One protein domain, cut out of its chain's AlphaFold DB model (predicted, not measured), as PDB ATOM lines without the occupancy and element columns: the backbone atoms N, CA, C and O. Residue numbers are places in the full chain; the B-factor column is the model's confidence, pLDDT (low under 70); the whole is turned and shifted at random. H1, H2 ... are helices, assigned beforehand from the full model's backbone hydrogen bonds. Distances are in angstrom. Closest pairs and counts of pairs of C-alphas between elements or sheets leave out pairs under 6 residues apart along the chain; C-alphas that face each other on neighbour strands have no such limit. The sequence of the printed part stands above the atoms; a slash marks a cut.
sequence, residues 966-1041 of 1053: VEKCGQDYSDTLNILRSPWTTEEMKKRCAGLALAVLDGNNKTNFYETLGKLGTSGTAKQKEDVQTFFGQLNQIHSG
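What this domain is: This is residues 966 to 1041 of the 1053 residues of an uncharacterized protein of Alphaproteobacteria bacterium (UniProt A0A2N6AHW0). The longest helix, H4, reaches from its hairpin partner H3 to H2, which forms a second hairpin with H1; the helices mostly cross. The printed part has 76 residues with four named helices, H1 to H4 in chain order, and no named strand: all helix. It is compact, with a radius of gyration of the C-alphas of 11.9 A, spanning 34 by 23 by 19 A.

Where its parts are: H4, residues 1022 to 1039, measures 25.8 A and ends at C-alpha 1039 (4.204, -41.351, -30.030). H2 is residues 987 to 1002, 22.2 A; H3, 1008 to 1019, 16.1 A; H1, 973 to 981, 12.0 A, from C-alpha 973 (-10.545, -45.833, -36.175).

How they stand to each other: Residues 1032 to 1039 of H4 touch H2 at a steep tilt of 53 degrees, opposite ways; the closest C-alphas, Lys 991 and His 1039, are 4.3 A apart. H3 and H4 touch, closest at C-alphas 1017 and 1025, 5.3 A. H1 and H2 touch at C-alphas 980 and 990, 5.5 A. In each helix every O i to N i+4 pair is within hydrogen-bond range.

The domain as a whole: The printed part has no cut; its three links are tight. Residues 1004 to 1010, 1012 and 1014 to 1017 are under pLDDT 70.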
ATOM      1  N   VAL A 966      -9.773 -39.058 -26.243       89.25
ATOM      2  CA  VAL A 966      -8.356 -39.514 -26.218       89.25
ATOM      3  C   VAL A 966      -8.219 -40.862 -25.507       89.25
ATOM      4  O   VAL A 966      -7.517 -41.739 -26.001       89.25
ATOM      5  N   GLU A 967      -8.962 -41.066 -24.416       86.25
ATOM      6  CA  GLU A 967      -9.019 -42.336 -23.667       86.25
ATOM      7  C   GLU A 967      -9.595 -43.516 -24.482       86.25
ATOM      8  O   GLU A 967      -9.536 -44.663 -24.043       86.25
ATOM      9  N   LYS A 968     -10.168 -43.249 -25.666       86.12
ATOM     10  CA  LYS A 968     -10.734 -44.244 -26.591       86.12
ATOM     11  C   LYS A 968      -9.909 -44.435 -27.869       86.12
ATOM     12  O   LYS A 968     -10.322 -45.198 -28.745       86.12
ATOM     13  N   CYS A 969      -8.757 -43.776 -28.006       88.00
ATOM     14  CA  CYS A 969      -7.867 -44.044 -29.135       88.00
ATOM     15  C   CYS A 969      -7.435 -45.520 -29.149       88.00
ATOM     16  O   CYS A 969      -7.202 -46.116 -28.100       88.00
ATOM     17  N   GLY A 970      -7.391 -46.127 -30.336       82.12
ATOM     18  CA  GLY A 970      -7.212 -47.576 -30.499       82.12
ATOM     19  C   GLY A 970      -8.487 -48.419 -30.326       82.12
ATOM     20  O   GLY A 970      -8.481 -49.596 -30.676       82.12
ATOM     21  N   GLN A 971      -9.608 -47.859 -29.853       86.12
ATOM     22  CA  GLN A 971     -10.901 -48.565 -29.851       86.12
ATOM     23  C   GLN A 971     -11.647 -48.351 -31.177       86.12
ATOM     24  O   GLN A 971     -12.111 -49.315 -31.789       86.12
ATOM     25  N   ASP A 972     -11.705 -47.098 -31.641       86.56
ATOM     26  CA  ASP A 972     -12.357 -46.686 -32.889       86.56
ATOM     27  C   ASP A 972     -11.372 -45.989 -33.845       86.56
ATOM     28  O   ASP A 972     -10.572 -45.140 -33.444       86.56
ATOM     29  N   TYR A 973     -11.435 -46.347 -35.129       84.56
ATOM     30  CA  TYR A 973     -10.545 -45.833 -36.175       84.56
ATOM     31  C   TYR A 973     -10.844 -44.391 -36.581       84.56
ATOM     32  O   TYR A 973      -9.914 -43.600 -36.765       84.56
ATOM     33  N   SER A 974     -12.122 -44.024 -36.656       85.62
ATOM     34  CA  SER A 974     -12.535 -42.671 -37.019       85.62
ATOM     35  C   SER A 974     -12.162 -41.669 -35.925       85.62
ATOM     36  O   SER A 974     -11.536 -40.654 -36.228       85.62
ATOM     37  N   ASP A 975     -12.427 -41.978 -34.652       88.94
ATOM     38  CA  ASP A 975     -12.072 -41.093 -33.537       88.94
ATOM     39  C   ASP A 975     -10.553 -40.992 -33.333       88.94
ATOM     40  O   ASP A 975     -10.041 -39.888 -33.126       88.94
ATOM     41  N   THR A 976      -9.812 -42.095 -33.497       90.06
ATOM     42  CA  THR A 976      -8.338 -42.069 -33.465       90.06
ATOM     43  C   THR A 976      -7.779 -41.156 -34.566       90.06
ATOM     44  O   THR A 976      -6.959 -40.277 -34.282       90.06
ATOM     45  N   LEU A 977      -8.251 -41.283 -35.814       90.19
ATOM     46  CA  LEU A 977      -7.841 -40.387 -36.902       90.19
ATOM     47  C   LEU A 977      -8.255 -38.932 -36.658       90.19
ATOM     48  O   LEU A 977      -7.447 -38.035 -36.903       90.19
ATOM     49  N   ASN A 978      -9.475 -38.687 -36.176       90.44
ATOM     50  CA  ASN A 978      -9.977 -37.341 -35.885       90.44
ATOM     51  C   ASN A 978      -9.088 -36.633 -34.852       90.44
ATOM     52  O   ASN A 978      -8.698 -35.484 -35.062       90.44
ATOM     53  N   ILE A 979      -8.691 -37.324 -33.781       92.00
ATOM     54  CA  ILE A 979      -7.818 -36.775 -32.732       92.00
ATOM     55  C   ILE A 979      -6.404 -36.502 -33.251       92.00
ATOM     56  O   ILE A 979      -5.841 -35.445 -32.955       92.00
ATOM     57  N   LEU A 980      -5.829 -37.404 -34.049       91.38
ATOM     58  CA  LEU A 980      -4.484 -37.225 -34.613       91.38
ATOM     59  C   LEU A 980      -4.443 -36.105 -35.669       91.38
ATOM     60  O   LEU A 980      -3.467 -35.350 -35.738       91.38
ATOM     61  N   ARG A 981      -5.510 -35.956 -36.463       91.00
ATOM     62  CA  ARG A 981      -5.626 -34.951 -37.535       91.00
ATOM     63  C   ARG A 981      -6.109 -33.582 -37.071       91.00
ATOM     64  O   ARG A 981      -5.769 -32.598 -37.722       91.00
ATOM     65  N   SER A 982      -6.869 -33.503 -35.978       88.19
ATOM     66  CA  SER A 982      -7.423 -32.240 -35.477       88.19
ATOM     67  C   SER A 982      -6.324 -31.184 -35.273       88.19
ATOM     68  O   SER A 982      -5.264 -31.502 -34.726       88.19
ATOM     69  N   PRO A 983      -6.528 -29.923 -35.698       83.50
ATOM     70  CA  PRO A 983      -5.607 -28.829 -35.396       83.50
ATOM     71  C   PRO A 983      -5.737 -28.336 -33.944       83.50
ATOM     72  O   PRO A 983      -4.905 -27.549 -33.498       83.50
ATOM     73  N   TRP A 984      -6.776 -28.774 -33.224       82.88
ATOM     74  CA  TRP A 984      -7.122 -28.309 -31.880       82.88
ATOM     75  C   TRP A 984      -6.526 -29.180 -30.764       82.88
ATOM     76  O   TRP A 984      -6.269 -28.683 -29.671       82.88
ATOM     77  N   THR A 985      -6.283 -30.468 -31.022       87.56
ATOM     78  CA  THR A 985      -5.698 -31.387 -30.035       87.56
ATOM     79  C   THR A 985      -4.213 -31.097 -29.806       87.56
ATOM     80  O   THR A 985      -3.445 -30.898 -30.751       87.56
ATOM     81  N   THR A 986      -3.795 -31.075 -28.537       89.00
ATOM     82  CA  THR A 986      -2.402 -30.780 -28.171       89.00
ATOM     83  C   THR A 986      -1.459 -31.909 -28.590       89.00
ATOM     84  O   THR A 986      -1.866 -33.053 -28.796       89.00
ATOM     85  N   GLU A 987      -0.164 -31.610 -28.678       88.38
ATOM     86  CA  GLU A 987       0.855 -32.623 -28.970       88.38
ATOM     87  C   GLU A 987       0.864 -33.759 -27.939       88.38
ATOM     88  O   GLU A 987       1.079 -34.907 -28.308       88.38
ATOM     89  N   GLU A 988       0.580 -33.473 -26.669       88.94
ATOM     90  CA  GLU A 988       0.442 -34.476 -25.604       88.94
ATOM     91  C   GLU A 988      -0.777 -35.377 -25.832       88.94
ATOM     92  O   GLU A 988      -0.653 -36.601 -25.778       88.94
ATOM     93  N   MET A 989      -1.932 -34.800 -26.191       91.06
ATOM     94  CA  MET A 989      -3.125 -35.566 -26.574       91.06
ATOM     95  C   MET A 989      -2.844 -36.465 -27.784       91.06
ATOM     96  O   MET A 989      -3.279 -37.615 -27.803       91.06
ATOM     97  N   LYS A 990      -2.071 -35.986 -28.769       93.38
ATOM     98  CA  LYS A 990      -1.670 -36.778 -29.945       93.38
ATOM     99  C   LYS A 990      -0.663 -37.879 -29.604       93.38
ATOM    100  O   LYS A 990      -0.874 -39.011 -30.030       93.38
ATOM    101  N   LYS A 991       0.369 -37.596 -28.797       93.31
ATOM    102  CA  LYS A 991       1.341 -38.591 -28.285       93.31
ATOM    103  C   LYS A 991       0.643 -39.709 -27.507       93.31
ATOM    104  O   LYS A 991       0.958 -40.883 -27.705       93.31
ATOM    105  N   ARG A 992      -0.326 -39.341 -26.660       92.88
ATOM    106  CA  ARG A 992      -1.131 -40.267 -25.851       92.88
ATOM    107  C   ARG A 992      -2.102 -41.078 -26.706       92.88
ATOM    108  O   ARG A 992      -2.136 -42.294 -26.577       92.88
ATOM    109  N   CYS A 993      -2.815 -40.434 -27.631       93.88
ATOM    110  CA  CYS A 993      -3.696 -41.113 -28.582       93.88
ATOM    111  C   CYS A 993      -2.936 -42.106 -29.476       93.88
ATOM    112  O   CYS A 993      -3.379 -43.238 -29.647       93.88
ATOM    113  N   ALA A 994      -1.762 -41.721 -29.993       92.38
ATOM    114  CA  ALA A 994      -0.908 -42.607 -30.779       92.38
ATOM    115  C   ALA A 994      -0.368 -43.781 -29.945       92.38
ATOM    116  O   ALA A 994      -0.376 -44.908 -30.425       92.38
ATOM    117  N   GLY A 995       0.032 -43.542 -28.689       91.50
ATOM    118  CA  GLY A 995       0.463 -44.602 -27.771       91.50
ATOM    119  C   GLY A 995      -0.646 -45.601 -27.435       91.50
ATOM    120  O   GLY A 995      -0.409 -46.802 -27.469       91.50
ATOM    121  N   LEU A 996      -1.870 -45.125 -27.183       90.38
ATOM    122  CA  LEU A 996      -3.038 -45.991 -26.970       90.38
ATOM    123  C   LEU A 996      -3.406 -46.772 -28.242       90.38
ATOM    124  O   LEU A 996      -3.689 -47.964 -28.167       90.38
ATOM    125  N   ALA A 997      -3.336 -46.136 -29.415       89.00
ATOM    126  CA  ALA A 997      -3.547 -46.807 -30.693       89.00
ATOM    127  C   ALA A 997      -2.511 -47.916 -30.951       89.00
ATOM    128  O   ALA A 997      -2.898 -49.005 -31.364       89.00
ATOM    129  N   LEU A 998      -1.227 -47.671 -30.670       89.38
ATOM    130  CA  LEU A 998      -0.161 -48.677 -30.767       89.38
ATOM    131  C   LEU A 998      -0.353 -49.811 -29.750       89.38
ATOM    132  O   LEU A 998      -0.359 -50.970 -30.139       89.38
ATOM    133  N   ALA A 999      -0.639 -49.500 -28.483       86.06
ATOM    134  CA  ALA A 999      -0.855 -50.516 -27.449       86.06
ATOM    135  C   ALA A 999      -2.048 -51.454 -27.739       86.06
ATOM    136  O   ALA A 999      -2.042 -52.608 -27.310       86.06
ATOM    137  N   VAL A1000      -3.064 -50.987 -28.478       83.75
ATOM    138  CA  VAL A1000      -4.182 -51.828 -28.947       83.75
ATOM    139  C   VAL A1000      -3.866 -52.555 -30.268       83.75
ATOM    140  O   VAL A1000      -4.540 -53.524 -30.596       83.75
ATOM    141  N   LEU A1001      -2.834 -52.141 -31.011       76.44
ATOM    142  CA  LEU A1001      -2.310 -52.889 -32.163       76.44
ATOM    143  C   LEU A1001      -1.353 -54.014 -31.742       76.44
ATOM    144  O   LEU A1001      -1.401 -55.095 -32.321       76.44
ATOM    145  N   ASP A1002      -0.517 -53.764 -30.732       78.69
ATOM    146  CA  ASP A1002       0.439 -54.736 -30.185       78.69
ATOM    147  C   ASP A1002      -0.253 -55.792 -29.298       78.69
ATOM    148  O   ASP A1002       0.223 -56.919 -29.150       78.69
ATOM    149  N   GLY A1003      -1.394 -55.443 -28.694       70.44
ATOM    150  CA  GLY A1003      -2.231 -56.375 -27.947       70.44
ATOM    151  C   GLY A1003      -3.191 -57.152 -28.852       70.44
ATOM    152  O   GLY A1003      -3.899 -56.563 -29.658       70.44
ATOM    153  N   ASN A1004      -3.341 -58.463 -28.624       57.50
ATOM    154  CA  ASN A1004      -4.302 -59.345 -29.323       57.50
ATOM    155  C   ASN A1004      -5.804 -59.016 -29.078       57.50
ATOM    156  O   ASN A1004      -6.682 -59.846 -29.328       57.50
ATOM    157  N   ASN A1005      -6.127 -57.820 -28.578       57.03
ATOM    158  CA  ASN A1005      -7.493 -57.357 -28.371       57.03
ATOM    159  C   ASN A1005      -8.118 -56.957 -29.711       57.03
ATOM    160  O   ASN A1005      -7.834 -55.892 -30.254       57.03
ATOM    161  N   LYS A1006      -9.031 -57.795 -30.215       58.56
ATOM    162  CA  LYS A1006      -9.827 -57.535 -31.423       58.56
ATOM    163  C   LYS A1006     -10.814 -56.378 -31.206       58.56
ATOM    164  O   LYS A1006     -11.999 -56.593 -30.968       58.56
ATOM    165  N   THR A1007     -10.324 -55.143 -31.266       67.81
ATOM    166  CA  THR A1007     -11.163 -53.942 -31.377       67.81
ATOM    167  C   THR A1007     -11.493 -53.660 -32.843       67.81
ATOM    168  O   THR A1007     -10.806 -54.131 -33.752       67.81
ATOM    169  N   ASN A1008     -12.501 -52.821 -33.093       65.75
ATOM    170  CA  ASN A1008     -12.835 -52.363 -34.448       65.75
ATOM    171  C   ASN A1008     -11.637 -51.685 -35.146       65.75
ATOM    172  O   ASN A1008     -11.499 -51.781 -36.365       65.75
ATOM    173  N   PHE A1009     -10.750 -51.038 -34.381       69.81
ATOM    174  CA  PHE A1009      -9.474 -50.498 -34.863       69.81
ATOM    175  C   PHE A1009      -8.557 -51.584 -35.438       69.81
ATOM    176  O   PHE A1009      -8.163 -51.496 -36.605       69.81
ATOM    177  N   TYR A1010      -8.266 -52.625 -34.643       69.12
ATOM    178  CA  TYR A1010      -7.426 -53.743 -35.073       69.12
ATOM    179  C   TYR A1010      -8.076 -54.517 -36.219       69.12
ATOM    180  O   TYR A1010      -7.399 -54.864 -37.182       69.12
ATOM    181  N   GLU A1011      -9.391 -54.748 -36.182       70.31
ATOM    182  CA  GLU A1011     -10.067 -55.439 -37.282       70.31
ATOM    183  C   GLU A1011      -9.998 -54.653 -38.595       70.31
ATOM    184  O   GLU A1011      -9.729 -55.249 -39.635       70.31
ATOM    185  N   THR A1012     -10.185 -53.330 -38.566       68.31
ATOM    186  CA  THR A1012     -10.142 -52.490 -39.776       68.31
ATOM    187  C   THR A1012      -8.741 -52.487 -40.398       68.31
ATOM    188  O   THR A1012      -8.582 -52.770 -41.586       68.31
ATOM    189  N   LEU A1013      -7.706 -52.233 -39.591       70.25
ATOM    190  CA  LEU A1013      -6.316 -52.166 -40.059       70.25
ATOM    191  C   LEU A1013      -5.712 -53.547 -40.355       70.25
ATOM    192  O   LEU A1013      -4.960 -53.692 -41.316       70.25
ATOM    193  N   GLY A1014      -6.058 -54.571 -39.575       68.94
ATOM    194  CA  GLY A1014      -5.591 -55.946 -39.757       68.94
ATOM    195  C   GLY A1014      -6.196 -56.629 -40.985       68.94
ATOM    196  O   GLY A1014      -5.487 -57.350 -41.693       68.94
ATOM    197  N   LYS A1015      -7.469 -56.351 -41.312       68.50
ATOM    198  CA  LYS A1015      -8.084 -56.787 -42.581       68.50
ATOM    199  C   LYS A1015      -7.373 -56.131 -43.770       68.50
ATOM    200  O   LYS A1015      -6.885 -56.849 -44.635       68.50
ATOM    201  N   LEU A1016      -7.164 -54.809 -43.764       66.56
ATOM    202  CA  LEU A1016      -6.351 -54.126 -44.787       66.56
ATOM    203  C   LEU A1016      -4.928 -54.710 -44.909       66.56
ATOM    204  O   LEU A1016      -4.463 -54.995 -46.013       66.56
ATOM    205  N   GLY A1017      -4.245 -54.936 -43.783       67.56
ATOM    206  CA  GLY A1017      -2.890 -55.493 -43.750       67.56
ATOM    207  C   GLY A1017      -2.781 -56.921 -44.301       67.56
ATOM    208  O   GLY A1017      -1.726 -57.300 -44.810       67.56
ATOM    209  N   THR A1018      -3.868 -57.701 -44.271       70.31
ATOM    210  CA  THR A1018      -3.899 -59.094 -44.747       70.31
ATOM    211  C   THR A1018      -4.486 -59.235 -46.155       70.31
ATOM    212  O   THR A1018      -3.815 -59.810 -47.015       70.31
ATOM    213  N   SER A1019      -5.658 -58.663 -46.446       74.31
ATOM    214  CA  SER A1019      -6.363 -58.809 -47.734       74.31
ATOM    215  C   SER A1019      -6.334 -57.580 -48.656       74.31
ATOM    216  O   SER A1019      -6.793 -57.675 -49.791       74.31
ATOM    217  N   GLY A1020      -5.779 -56.443 -48.220       78.94
ATOM    218  CA  GLY A1020      -5.703 -55.223 -49.033       78.94
ATOM    219  C   GLY A1020      -4.747 -55.306 -50.233       78.94
ATOM    220  O   GLY A1020      -3.884 -56.186 -50.332       78.94
ATOM    221  N   THR A1021      -4.866 -54.335 -51.141       84.56
ATOM    222  CA  THR A1021      -3.924 -54.152 -52.259       84.56
ATOM    223  C   THR A1021      -2.507 -53.830 -51.763       84.56
ATOM    224  O   THR A1021      -2.320 -53.360 -50.641       84.56
ATOM    225  N   ALA A1022      -1.489 -54.023 -52.612       82.56
ATOM    226  CA  ALA A1022      -0.100 -53.687 -52.269       82.56
ATOM    227  C   ALA A1022       0.052 -52.232 -51.779       82.56
ATOM    228  O   ALA A1022       0.716 -51.992 -50.773       82.56
ATOM    229  N   LYS A1023      -0.647 -51.288 -52.424       82.50
ATOM    230  CA  LYS A1023      -0.677 -49.880 -52.016       82.50
ATOM    231  C   LYS A1023      -1.359 -49.682 -50.657       82.50
ATOM    232  O   LYS A1023      -0.803 -49.008 -49.805       82.50
ATOM    233  N   GLN A1024      -2.519 -50.296 -50.410       79.88
ATOM    234  CA  GLN A1024      -3.177 -50.195 -49.097       79.88
ATOM    235  C   GLN A1024      -2.298 -50.775 -47.976       79.88
ATOM    236  O   GLN A1024      -2.278 -50.230 -46.875       79.88
ATOM    237  N   LYS A1025      -1.510 -51.824 -48.248       80.75
ATOM    238  CA  LYS A1025      -0.528 -52.365 -47.292       80.75
ATOM    239  C   LYS A1025       0.640 -51.401 -47.040       80.75
ATOM    240  O   LYS A1025       1.052 -51.252 -45.891       80.75
ATOM    241  N   GLU A1026       1.118 -50.700 -48.066       85.31
ATOM    242  CA  GLU A1026       2.105 -49.612 -47.948       85.31
ATOM    243  C   GLU A1026       1.549 -48.400 -47.170       85.31
ATOM    244  O   GLU A1026       2.219 -47.875 -46.279       85.31
ATOM    245  N   ASP A1027       0.298 -47.998 -47.421       84.88
ATOM    246  CA  ASP A1027      -0.401 -46.931 -46.688       84.88
ATOM    247  C   ASP A1027      -0.643 -47.317 -45.207       84.88
ATOM    248  O   ASP A1027      -0.497 -46.474 -44.317       84.88
ATOM    249  N   VAL A1028      -0.935 -48.594 -44.910       86.06
ATOM    250  CA  VAL A1028      -1.030 -49.140 -43.536       86.06
ATOM    251  C   VAL A1028       0.330 -49.129 -42.830       86.06
ATOM    252  O   VAL A1028       0.425 -48.630 -41.707       86.06
ATOM    253  N   GLN A1029       1.398 -49.611 -43.476       85.25
ATOM    254  CA  GLN A1029       2.756 -49.546 -42.913       85.25
ATOM    255  C   GLN A1029       3.203 -48.098 -42.681       85.25
ATOM    256  O   GLN A1029       3.768 -47.779 -41.630       85.25
ATOM    257  N   THR A1030       2.878 -47.198 -43.611       89.56
ATOM    258  CA  THR A1030       3.108 -45.756 -43.472       89.56
ATOM    259  C   THR A1030       2.361 -45.199 -42.262       89.56
ATOM    260  O   THR A1030       2.956 -44.478 -41.462       89.56
ATOM    261  N   PHE A1031       1.091 -45.563 -42.067       90.75
ATOM    262  CA  PHE A1031       0.303 -45.144 -40.907       90.75
ATOM    263  C   PHE A1031       0.891 -45.650 -39.577       90.75
ATOM    264  O   PHE A1031       1.051 -44.855 -38.650       90.75
ATOM    265  N   PHE A1032       1.319 -46.915 -39.479       88.12
ATOM    266  CA  PHE A1032       2.015 -47.425 -38.285       88.12
ATOM    267  C   PHE A1032       3.357 -46.712 -38.034       88.12
ATOM    268  O   PHE A1032       3.685 -46.373 -36.892       88.12
ATOM    269  N   GLY A1033       4.116 -46.415 -39.094       88.88
ATOM    270  CA  GLY A1033       5.334 -45.607 -39.011       88.88
ATOM    271  C   GLY A1033       5.065 -44.170 -38.548       88.88
ATOM    272  O   GLY A1033       5.891 -43.581 -37.849       88.88
ATOM    273  N   GLN A1034       3.906 -43.605 -38.885       92.00
ATOM    274  CA  GLN A1034       3.474 -42.281 -38.435       92.00
ATOM    275  C   GLN A1034       2.969 -42.283 -36.987       92.00
ATOM    276  O   GLN A1034       3.324 -41.371 -36.240       92.00
ATOM    277  N   LEU A1035       2.226 -43.308 -36.553       90.12
ATOM    278  CA  LEU A1035       1.838 -43.483 -35.147       90.12
ATOM    279  C   LEU A1035       3.075 -43.559 -34.243       90.12
ATOM    280  O   LEU A1035       3.164 -42.815 -33.269       90.12
ATOM    281  N   ASN A1036       4.068 -44.376 -34.607       88.75
ATOM    282  CA  ASN A1036       5.333 -44.477 -33.871       88.75
ATOM    283  C   ASN A1036       6.107 -43.149 -33.832       88.75
ATOM    284  O   ASN A1036       6.683 -42.786 -32.804       88.75
ATOM    285  N   GLN A1037       6.094 -42.377 -34.923       90.38
ATOM    286  CA  GLN A1037       6.700 -41.044 -34.949       90.38
ATOM    287  C   GLN A1037       5.957 -40.041 -34.056       90.38
ATOM    288  O   GLN A1037       6.611 -39.316 -33.311       90.38
ATOM    289  N   ILE A1038       4.621 -40.033 -34.064       90.75
ATOM    290  CA  ILE A1038       3.823 -39.167 -33.184       90.75
ATOM    291  C   ILE A1038       4.014 -39.564 -31.718       90.75
ATOM    292  O   ILE A1038       4.210 -38.684 -30.885       90.75
ATOM    293  N   HIS A1039       4.015 -40.860 -31.397       90.25
ATOM    294  CA  HIS A1039       4.204 -41.351 -30.030       90.25
ATOM    295  C   HIS A1039       5.601 -41.015 -29.479       90.25
ATOM    296  O   HIS A1039       5.708 -40.446 -28.395       90.25
ATOM    297  N   SER A1040       6.660 -41.220 -30.276       87.88
ATOM    298  CA  SER A1040       8.030 -40.750 -29.970       87.88
ATOM    299  C   SER A1040       8.206 -39.221 -30.044       87.88
ATOM    300  O   SER A1040       9.301 -38.699 -29.838       87.88
ATOM    301  N   GLY A1041       7.125 -38.479 -30.297       83.12
ATOM    302  CA  GLY A1041       7.043 -37.036 -30.111       83.12
ATOM    303  C   GLY A1041       7.371 -36.174 -31.327       83.12
ATOM    304  O   GLY A1041       7.453 -34.955 -31.174       83.12
TER     305      GLY A1041